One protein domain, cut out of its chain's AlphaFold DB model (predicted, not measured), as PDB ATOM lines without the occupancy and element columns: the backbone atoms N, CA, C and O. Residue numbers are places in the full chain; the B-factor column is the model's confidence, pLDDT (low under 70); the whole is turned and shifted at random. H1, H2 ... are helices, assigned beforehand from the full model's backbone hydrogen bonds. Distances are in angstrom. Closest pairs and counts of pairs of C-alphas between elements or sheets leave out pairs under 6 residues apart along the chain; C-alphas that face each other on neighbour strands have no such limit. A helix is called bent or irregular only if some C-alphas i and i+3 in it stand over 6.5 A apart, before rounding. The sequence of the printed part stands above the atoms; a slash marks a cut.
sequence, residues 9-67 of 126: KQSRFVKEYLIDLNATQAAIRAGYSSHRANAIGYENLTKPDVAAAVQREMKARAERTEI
ATOM      1  N   LYS A   9     135.105 156.129 171.630       96.25
ATOM      2  CA  LYS A   9     135.341 154.680 171.761       96.25
ATOM      3  C   LYS A   9     134.235 153.841 171.122       96.25
ATOM      4  O   LYS A   9     134.542 152.851 170.471       96.25
ATOM      5  N   GLN A  10     132.968 154.242 171.247       97.38
ATOM      6  CA  GLN A  10     131.861 153.549 170.576       97.38
ATOM      7  C   GLN A  10     131.916 153.722 169.055       97.38
ATOM      8  O   GLN A  10     131.696 152.763 168.329       97.38
ATOM      9  N   SER A  11     132.261 154.914 168.562       97.12
ATOM     10  CA  SER A  11     132.460 155.152 167.128       97.12
ATOM     11  C   SER A  11     133.602 154.295 166.572       97.12
ATOM     12  O   SER A  11     133.449 153.642 165.540       97.12
ATOM     13  N   ARG A  12     134.726 154.212 167.299       98.06
ATOM     14  CA  ARG A  12     135.833 153.306 166.966       98.06
ATOM     15  C   ARG A  12     135.373 151.847 166.983       98.06
ATOM     16  O   ARG A  12     135.627 151.143 166.020       98.06
ATOM     17  N   PHE A  13     134.636 151.420 168.009       98.50
ATOM     18  CA  PHE A  13     134.069 150.072 168.091       98.50
ATOM     19  C   PHE A  13     133.218 149.716 166.870       98.50
ATOM     20  O   PHE A  13     133.416 148.647 166.307       98.50
ATOM     21  N   VAL A  14     132.331 150.610 166.416       98.19
ATOM     22  CA  VAL A  14     131.515 150.381 165.210       98.19
ATOM     23  C   VAL A  14     132.407 150.134 163.993       98.19
ATOM     24  O   VAL A  14     132.219 149.142 163.295       98.19
ATOM     25  N   LYS A  15     133.413 150.987 163.765       97.88
ATOM     26  CA  LYS A  15     134.348 150.828 162.638       97.88
ATOM     27  C   LYS A  15     135.104 149.501 162.701       97.88
ATOM     28  O   LYS A  15     135.190 148.809 161.697       97.88
ATOM     29  N   GLU A  16     135.618 149.146 163.875       98.38
ATOM     30  CA  GLU A  16     136.385 147.913 164.081       98.38
ATOM     31  C   GLU A  16     135.513 146.655 163.991       98.38
ATOM     32  O   GLU A  16     136.001 145.608 163.572       98.38
ATOM     33  N   TYR A  17     134.234 146.743 164.370       98.25
ATOM     34  CA  TYR A  17     133.278 145.638 164.286       98.25
ATOM     35  C   TYR A  17     132.905 145.316 162.841       98.25
ATOM     36  O   TYR A  17     132.770 144.154 162.486       98.25
ATOM     37  N   LEU A  18     132.794 146.321 161.972       95.94
ATOM     38  CA  LEU A  18     132.414 146.123 160.566       95.94
ATOM     39  C   LEU A  18     133.503 145.476 159.698       95.94
ATOM     40  O   LEU A  18     133.242 145.166 158.532       95.94
ATOM     41  N   ILE A  19     134.704 145.283 160.245       95.06
ATOM     42  CA  ILE A  19     135.808 144.597 159.567       95.06
ATOM     43  C   ILE A  19     135.538 143.089 159.510       95.06
ATOM     44  O   ILE A  19     135.602 142.502 158.435       95.06
ATOM     45  N   ASP A  20     135.224 142.477 160.654       94.38
ATOM     46  CA  ASP A  20     135.180 141.017 160.833       94.38
ATOM     47  C   ASP A  20     133.945 140.519 161.607       94.38
ATOM     48  O   ASP A  20     133.816 139.325 161.865       94.38
ATOM     49  N   LEU A  21     133.039 141.423 161.995       95.44
ATOM     50  CA  LEU A  21     131.861 141.157 162.831       95.44
ATOM     51  C   LEU A  21     132.199 140.471 164.168       95.44
ATOM     52  O   LEU A  21     131.350 139.818 164.781       95.44
ATOM     53  N   ASN A  22     133.421 140.671 164.678       97.81
ATOM     54  CA  ASN A  22     133.872 140.129 165.953       97.81
ATOM     55  C   ASN A  22     133.800 141.189 167.060       97.81
ATOM     56  O   ASN A  22     134.655 142.067 167.177       97.81
ATOM     57  N   ALA A  23     132.797 141.080 167.936       98.06
ATOM     58  CA  ALA A  23     132.558 142.061 168.997       98.06
ATOM     59  C   ALA A  23     133.715 142.156 170.007       98.06
ATOM     60  O   ALA A  23     134.062 143.248 170.459       98.06
ATOM     61  N   THR A  24     134.334 141.024 170.353       98.31
ATOM     62  CA  THR A  24     135.435 140.996 171.328       98.31
ATOM     63  C   THR A  24     136.661 141.696 170.753       98.31
ATOM     64  O   THR A  24     137.225 142.585 171.389       98.31
ATOM     65  N   GLN A  25     137.047 141.342 169.527       98.50
ATOM     66  CA  GLN A  25     138.206 141.943 168.868       98.50
ATOM     67  C   GLN A  25     137.968 143.417 168.535       98.50
ATOM     68  O   GLN A  25     138.852 144.243 168.754       98.50
ATOM     69  N   ALA A  26     136.752 143.787 168.129       98.50
ATOM     70  CA  ALA A  26     136.379 145.182 167.939       98.50
ATOM     71  C   ALA A  26     136.518 146.004 169.227       98.50
ATOM     72  O   ALA A  26     137.019 147.128 169.189       98.50
ATOM     73  N   ALA A  27     136.132 145.452 170.382       98.44
ATOM     74  CA  ALA A  27     136.315 146.118 171.670       98.44
ATOM     75  C   ALA A  27     137.803 146.305 172.017       98.44
ATOM     76  O   ALA A  27     138.196 147.392 172.446       98.44
ATOM     77  N   ILE A  28     138.646 145.296 171.775       98.44
ATOM     78  CA  ILE A  28     140.101 145.403 171.978       98.44
ATOM     79  C   ILE A  28     140.684 146.505 171.084       98.44
ATOM     80  O   ILE A  28     141.314 147.436 171.587       98.44
ATOM     81  N   ARG A  29     140.413 146.459 169.774       98.50
ATOM     82  CA  ARG A  29     140.915 147.441 168.795       98.50
ATOM     83  C   ARG A  29     140.376 148.856 169.038       98.50
ATOM     84  O   ARG A  29     141.059 149.840 168.757       98.50
ATOM     85  N   ALA A  30     139.190 148.975 169.635       97.88
ATOM     86  CA  ALA A  30     138.613 150.249 170.058       97.88
ATOM     87  C   ALA A  30     139.195 150.815 171.369       97.88
ATOM     88  O   ALA A  30     138.798 151.904 171.796       97.88
ATOM     89  N   GLY A  31     140.137 150.113 172.005       97.69
ATOM     90  CA  GLY A  31     140.822 150.570 173.213       97.69
ATOM     91  C   GLY A  31     140.026 150.348 174.502       97.69
ATOM     92  O   GLY A  31     140.155 151.126 175.458       97.69
ATOM     93  N   TYR A  32     139.159 149.334 174.540       97.69
ATOM     94  CA  TYR A  32     138.593 148.827 175.792       97.69
ATOM     95  C   TYR A  32     139.564 147.858 176.482       97.69
ATOM     96  O   TYR A  32     140.515 147.368 175.879       97.69
ATOM     97  N   SER A  33     139.332 147.594 177.770       96.81
ATOM     98  CA  SER A  33     140.125 146.617 178.525       96.81
ATOM     99  C   SER A  33     140.020 145.238 177.873       96.81
ATOM    100  O   SER A  33     138.916 144.710 177.745       96.81
ATOM    101  N   SER A  34     141.161 144.641 177.523       97.12
ATOM    102  CA  SER A  34     141.232 143.294 176.944       97.12
ATOM    103  C   SER A  34     140.589 142.248 177.852       97.12
ATOM    104  O   SER A  34     139.827 141.410 177.381       97.12
ATOM    105  N   HIS A  35     140.798 142.363 179.166       98.00
ATOM    106  CA  HIS A  35     140.232 141.453 180.163       98.00
ATOM    107  C   HIS A  35     138.694 141.433 180.162       98.00
ATOM    108  O   HIS A  35     138.084 140.410 180.453       98.00
ATOM    109  N   ARG A  36     138.048 142.553 179.810       97.12
ATOM    110  CA  ARG A  36     136.579 142.683 179.777       97.12
ATOM    111  C   ARG A  36     136.015 142.831 178.364       97.12
ATOM    112  O   ARG A  36     134.822 143.093 178.218       97.12
ATOM    113  N   ALA A  37     136.839 142.671 177.331       97.81
ATOM    114  CA  ALA A  37     136.470 142.987 175.955       97.81
ATOM    115  C   ALA A  37     135.273 142.174 175.450       97.81
ATOM    116  O   ALA A  37     134.453 142.709 174.715       97.81
ATOM    117  N   ASN A  38     135.136 140.918 175.884       97.75
ATOM    118  CA  ASN A  38     133.994 140.078 175.528       97.75
ATOM    119  C   ASN A  38     132.668 140.679 176.036       97.75
ATOM    120  O   ASN A  38     131.779 140.987 175.241       97.75
ATOM    121  N   ALA A  39     132.582 140.943 177.344       98.12
ATOM    122  CA  ALA A  39     131.394 141.530 177.962       98.12
ATOM    123  C   ALA A  39     131.094 142.934 177.415       98.12
ATOM    124  O   ALA A  39     129.948 143.244 177.102       98.12
ATOM    125  N   ILE A  40     132.125 143.770 177.251       97.94
ATOM    126  CA  ILE A  40     131.982 145.131 176.713       97.94
ATOM    127  C   ILE A  40     131.544 145.105 175.246       97.94
ATOM    128  O   ILE A  40     130.737 145.935 174.835       97.94
ATOM    129  N   GLY A  41     132.071 144.175 174.447       97.88
ATOM    130  CA  GLY A  41     131.682 144.006 173.052       97.88
ATOM    131  C   GLY A  41     130.197 143.681 172.930       97.88
ATOM    132  O   GLY A  41     129.489 144.352 172.181       97.88
ATOM    133  N   TYR A  42     129.711 142.725 173.726       97.69
ATOM    134  CA  TYR A  42     128.284 142.406 173.799       97.69
ATOM    135  C   TYR A  42     127.450 143.604 174.279       97.69
ATOM    136  O   TYR A  42     126.483 143.983 173.626       97.69
ATOM    137  N   GLU A  43     127.860 144.262 175.367       97.62
ATOM    138  CA  GLU A  43     127.178 145.447 175.904       97.62
ATOM    139  C   GLU A  43     127.105 146.592 174.880       97.62
ATOM    140  O   GLU A  43     126.108 147.303 174.787       97.62
ATOM    141  N   ASN A  44     128.154 146.796 174.084       97.50
ATOM    142  CA  ASN A  44     128.125 147.800 173.030       97.50
ATOM    143  C   ASN A  44     127.122 147.439 171.935       97.50
ATOM    144  O   ASN A  44     126.425 148.334 171.474       97.50
ATOM    145  N   LEU A  45     126.998 146.168 171.550       97.25
ATOM    146  CA  LEU A  45     126.009 145.750 170.552       97.25
ATOM    147  C   LEU A  45     124.560 145.864 171.047       97.25
ATOM    148  O   LEU A  45     123.665 146.039 170.226       97.25
ATOM    149  N   THR A  46     124.311 145.815 172.359       96.75
ATOM    150  CA  THR A  46     122.957 145.982 172.920       96.75
ATOM    151  C   THR A  46     122.552 147.444 173.125       96.75
ATOM    152  O   THR A  46     121.369 147.736 173.305       96.75
ATOM    153  N   LYS A  47     123.495 148.393 173.064       95.81
ATOM    154  CA  LYS A  47     123.192 149.830 173.168       95.81
ATOM    155  C   LYS A  47     122.484 150.321 171.899       95.81
ATOM    156  O   LYS A  47     123.093 150.263 170.828       95.81
ATOM    157  N   PRO A  48     121.273 150.907 171.996       95.44
ATOM    158  CA  PRO A  48     120.491 151.310 170.825       95.44
ATOM    159  C   PRO A  48     121.235 152.227 169.849       95.44
ATOM    160  O   PRO A  48     121.156 152.029 168.641       95.44
ATOM    161  N   ASP A  49     122.004 153.198 170.350       95.38
ATOM    162  CA  ASP A  49     122.737 154.143 169.495       95.38
ATOM    163  C   ASP A  49     123.903 153.483 168.740       95.38
ATOM    164  O   ASP A  49     124.193 153.846 167.600       95.38
ATOM    165  N   VAL A  50     124.556 152.490 169.355       96.69
ATOM    166  CA  VAL A  50     125.640 151.717 168.727       96.69
ATOM    167  C   VAL A  50     125.061 150.743 167.709       96.69
ATOM    168  O   VAL A  50     125.523 150.728 166.572       96.69
ATOM    169  N   ALA A  51     124.015 149.997 168.074       95.75
ATOM    170  CA  ALA A  51     123.322 149.084 167.169       95.75
ATOM    171  C   ALA A  51     122.788 149.820 165.929       95.75
ATOM    172  O   ALA A  51     123.028 149.394 164.799       95.75
ATOM    173  N   ALA A  52     122.141 150.974 166.121       95.88
ATOM    174  CA  ALA A  52     121.652 151.802 165.022       95.88
ATOM    175  C   ALA A  52     122.787 152.300 164.114       95.88
ATOM    176  O   ALA A  52     122.620 152.374 162.896       95.88
ATOM    177  N   ALA A  53     123.949 152.630 164.680       96.69
ATOM    178  CA  ALA A  53     125.106 153.032 163.893       96.69
ATOM    179  C   ALA A  53     125.709 151.870 163.098       96.69
ATOM    180  O   ALA A  53     125.990 152.058 161.921       96.69
ATOM    181  N   VAL A  54     125.841 150.678 163.691       96.81
ATOM    182  CA  VAL A  54     126.263 149.467 162.965       96.81
ATOM    183  C   VAL A  54     125.345 149.227 161.769       96.81
ATOM    184  O   VAL A  54     125.830 149.116 160.649       96.81
ATOM    185  N   GLN A  55     124.025 149.237 161.976       94.88
ATOM    186  CA  GLN A  55     123.054 149.010 160.901       94.88
ATOM    187  C   GLN A  55     123.144 150.062 159.791       94.88
ATOM    188  O   GLN A  55     123.143 149.723 158.609       94.88
ATOM    189  N   ARG A  56     123.280 151.342 160.154       95.56
ATOM    190  CA  ARG A  56     123.445 152.426 159.179       95.56
ATOM    191  C   ARG A  56     124.700 152.241 158.327       95.56
ATOM    192  O   ARG A  56     124.623 152.379 157.111       95.56
ATOM    193  N   GLU A  57     125.835 151.932 158.943       95.00
ATOM    194  CA  GLU A  57     127.100 151.747 158.222       95.00
ATOM    195  C   GLU A  57     127.105 150.458 157.378       95.00
ATOM    196  O   GLU A  57     127.635 150.458 156.269       95.00
ATOM    197  N   MET A  58     126.465 149.373 157.843       92.44
ATOM    198  CA  MET A  58     126.255 148.163 157.033       92.44
ATOM    199  C   MET A  58     125.430 148.472 155.782       92.44
ATOM    200  O   MET A  58     125.813 148.069 154.684       92.44
ATOM    201  N   LYS A  59     124.341 149.235 155.934       90.94
ATOM    202  CA  LYS A  59     123.498 149.674 154.817       90.94
ATOM    203  C   LYS A  59     124.271 150.560 153.842       90.94
ATOM    204  O   LYS A  59     124.272 150.278 152.652       90.94
ATOM    205  N   ALA A  60     124.990 151.563 154.344       91.81
ATOM    206  CA  ALA A  60     125.804 152.453 153.517       91.81
ATOM    207  C   ALA A  60     126.902 151.695 152.751       91.81
ATOM    208  O   ALA A  60     127.204 152.021 151.605       91.81
ATOM    209  N   ARG A  61     127.498 150.658 153.359       89.62
ATOM    210  CA  ARG A  61     128.443 149.771 152.671       89.62
ATOM    211  C   ARG A  61     127.762 149.005 151.541       89.62
ATOM    212  O   ARG A  61     128.303 149.017 150.443       89.62
ATOM    213  N   ALA A  62     126.614 148.380 151.804       88.38
ATOM    214  CA  ALA A  62     125.866 147.630 150.797       88.38
ATOM    215  C   ALA A  62     125.410 148.522 149.632       88.38
ATOM    216  O   ALA A  62     125.550 148.133 148.479       88.38
ATOM    217  N   GLU A  63     124.934 149.737 149.925       90.56
ATOM    218  CA  GLU A  63     124.558 150.733 148.913       90.56
ATOM    219  C   GLU A  63     125.765 151.179 148.077       90.56
ATOM    220  O   GLU A  63     125.667 151.256 146.859       90.56
ATOM    221  N   ARG A  64     126.928 151.424 148.699       92.50
ATOM    222  CA  ARG A  64     128.148 151.838 147.984       92.50
ATOM    223  C   ARG A  64     128.735 150.745 147.095       92.50
ATOM    224  O   ARG A  64     129.375 151.073 146.101       92.50
ATOM    225  N   THR A  65     128.634 149.479 147.497       91.12
ATOM    226  CA  THR A  65     129.227 148.368 146.738       91.12
ATOM    227  C   THR A  65     128.247 147.698 145.792       91.12
ATOM    228  O   THR A  65     128.687 146.855 145.027       91.12
ATOM    229  N   GLU A  66     126.950 148.004 145.889       90.38
ATOM    230  CA  GLU A  66     125.866 147.285 145.196       90.38
ATOM    231  C   GLU A  66     125.929 145.757 145.403       90.38
ATOM    232  O   GLU A  66     125.420 144.967 144.615       90.38
ATOM    233  N   ILE A  67     126.559 145.331 146.503       87.50
ATOM    234  CA  ILE A  67     126.800 143.929 146.849       87.50
ATOM    235  C   ILE A  67     126.168 143.676 148.209       87.50
ATOM    236  O   ILE A  67     126.557 144.278 149.216       87.50
TER     237      ILE A  67
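AT A GLANCE: This is residues 9 to 67 of the 126 residues of the protein "Terminase small subunit" of Thauera sp. 27 (UniProt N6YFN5). Two helices, H3 and H4, meet at their ends in an L, and the shorter H1 and H2 pack on its arms, H2 on H3 and H1 on H4, with H1 and H2 crossing each other. The far end of H4 runs past the other helices, and residues 62 to 67 stick out. The printed part has 59 residues, with four named helices in the order H1, H2, H3, H4 and no named strand: the class is all helix. It is compact, with a radius of gyration of the C-alphas of 11.4 A, and elongated, spanning 38 by 20 by 14 A.

IN THESE COORDINATES: H1 is residues 9 to 20, 17.5 A long, from C-alpha 9 at (135.341, 154.680, 171.761). H2 is residues 23 to 29, 9.9 A. H3 is residues 34 to 46, 18.9 A, and irregular: C-alphas 35 and 38 are 7.9 A apart. H4 is residues 48 to 65, 25.8 A, ending with C-alpha 65 at (129.227, 148.368, 146.738).

HOW THE PARTS SIT: H1, with residues 12 to 17, touches H2 at a steep tilt of 64 degrees, opposite ways; their closest C-alphas, of Glu 16 and Ala 26, are 4.7 A apart. H1 touches residues 50 to 58 of H4 at a steep tilt of 44 degrees, the same way, closest at the C-alphas of Val 14 and Val 54, 5.8 A. H1 and H3 are close but not clearly touching, with the closest C-alphas, of Gln 10 and Asn 44, 7.3 A apart. H2 touches H3 at a steep tilt of 55 degrees, opposite ways, closest at the C-alphas of Thr 24 and Asn 38, 4.5 A. H3 and H4 only just touch, with 3 pairs of C-alphas within 8 A, and only at the corner; they are about perpendicular at 81 degrees, and the closest C-alphas, of Leu 45 and Ala 51, are 5.5 A apart. H2 and H4 are apart. Each O i to N i+4 pair is within hydrogen-bond range in H2 and H4, against 6 of 8 in H1 and 7 of 9 in H3.

THE WHOLE: The two C-alphas farthest apart, of His 35 and Glu 66, are 38.3 A apart. The three links are tight, and the printed part has no cut. The mean pLDDT of the printed part is 96.0, and no printed residue is under 70.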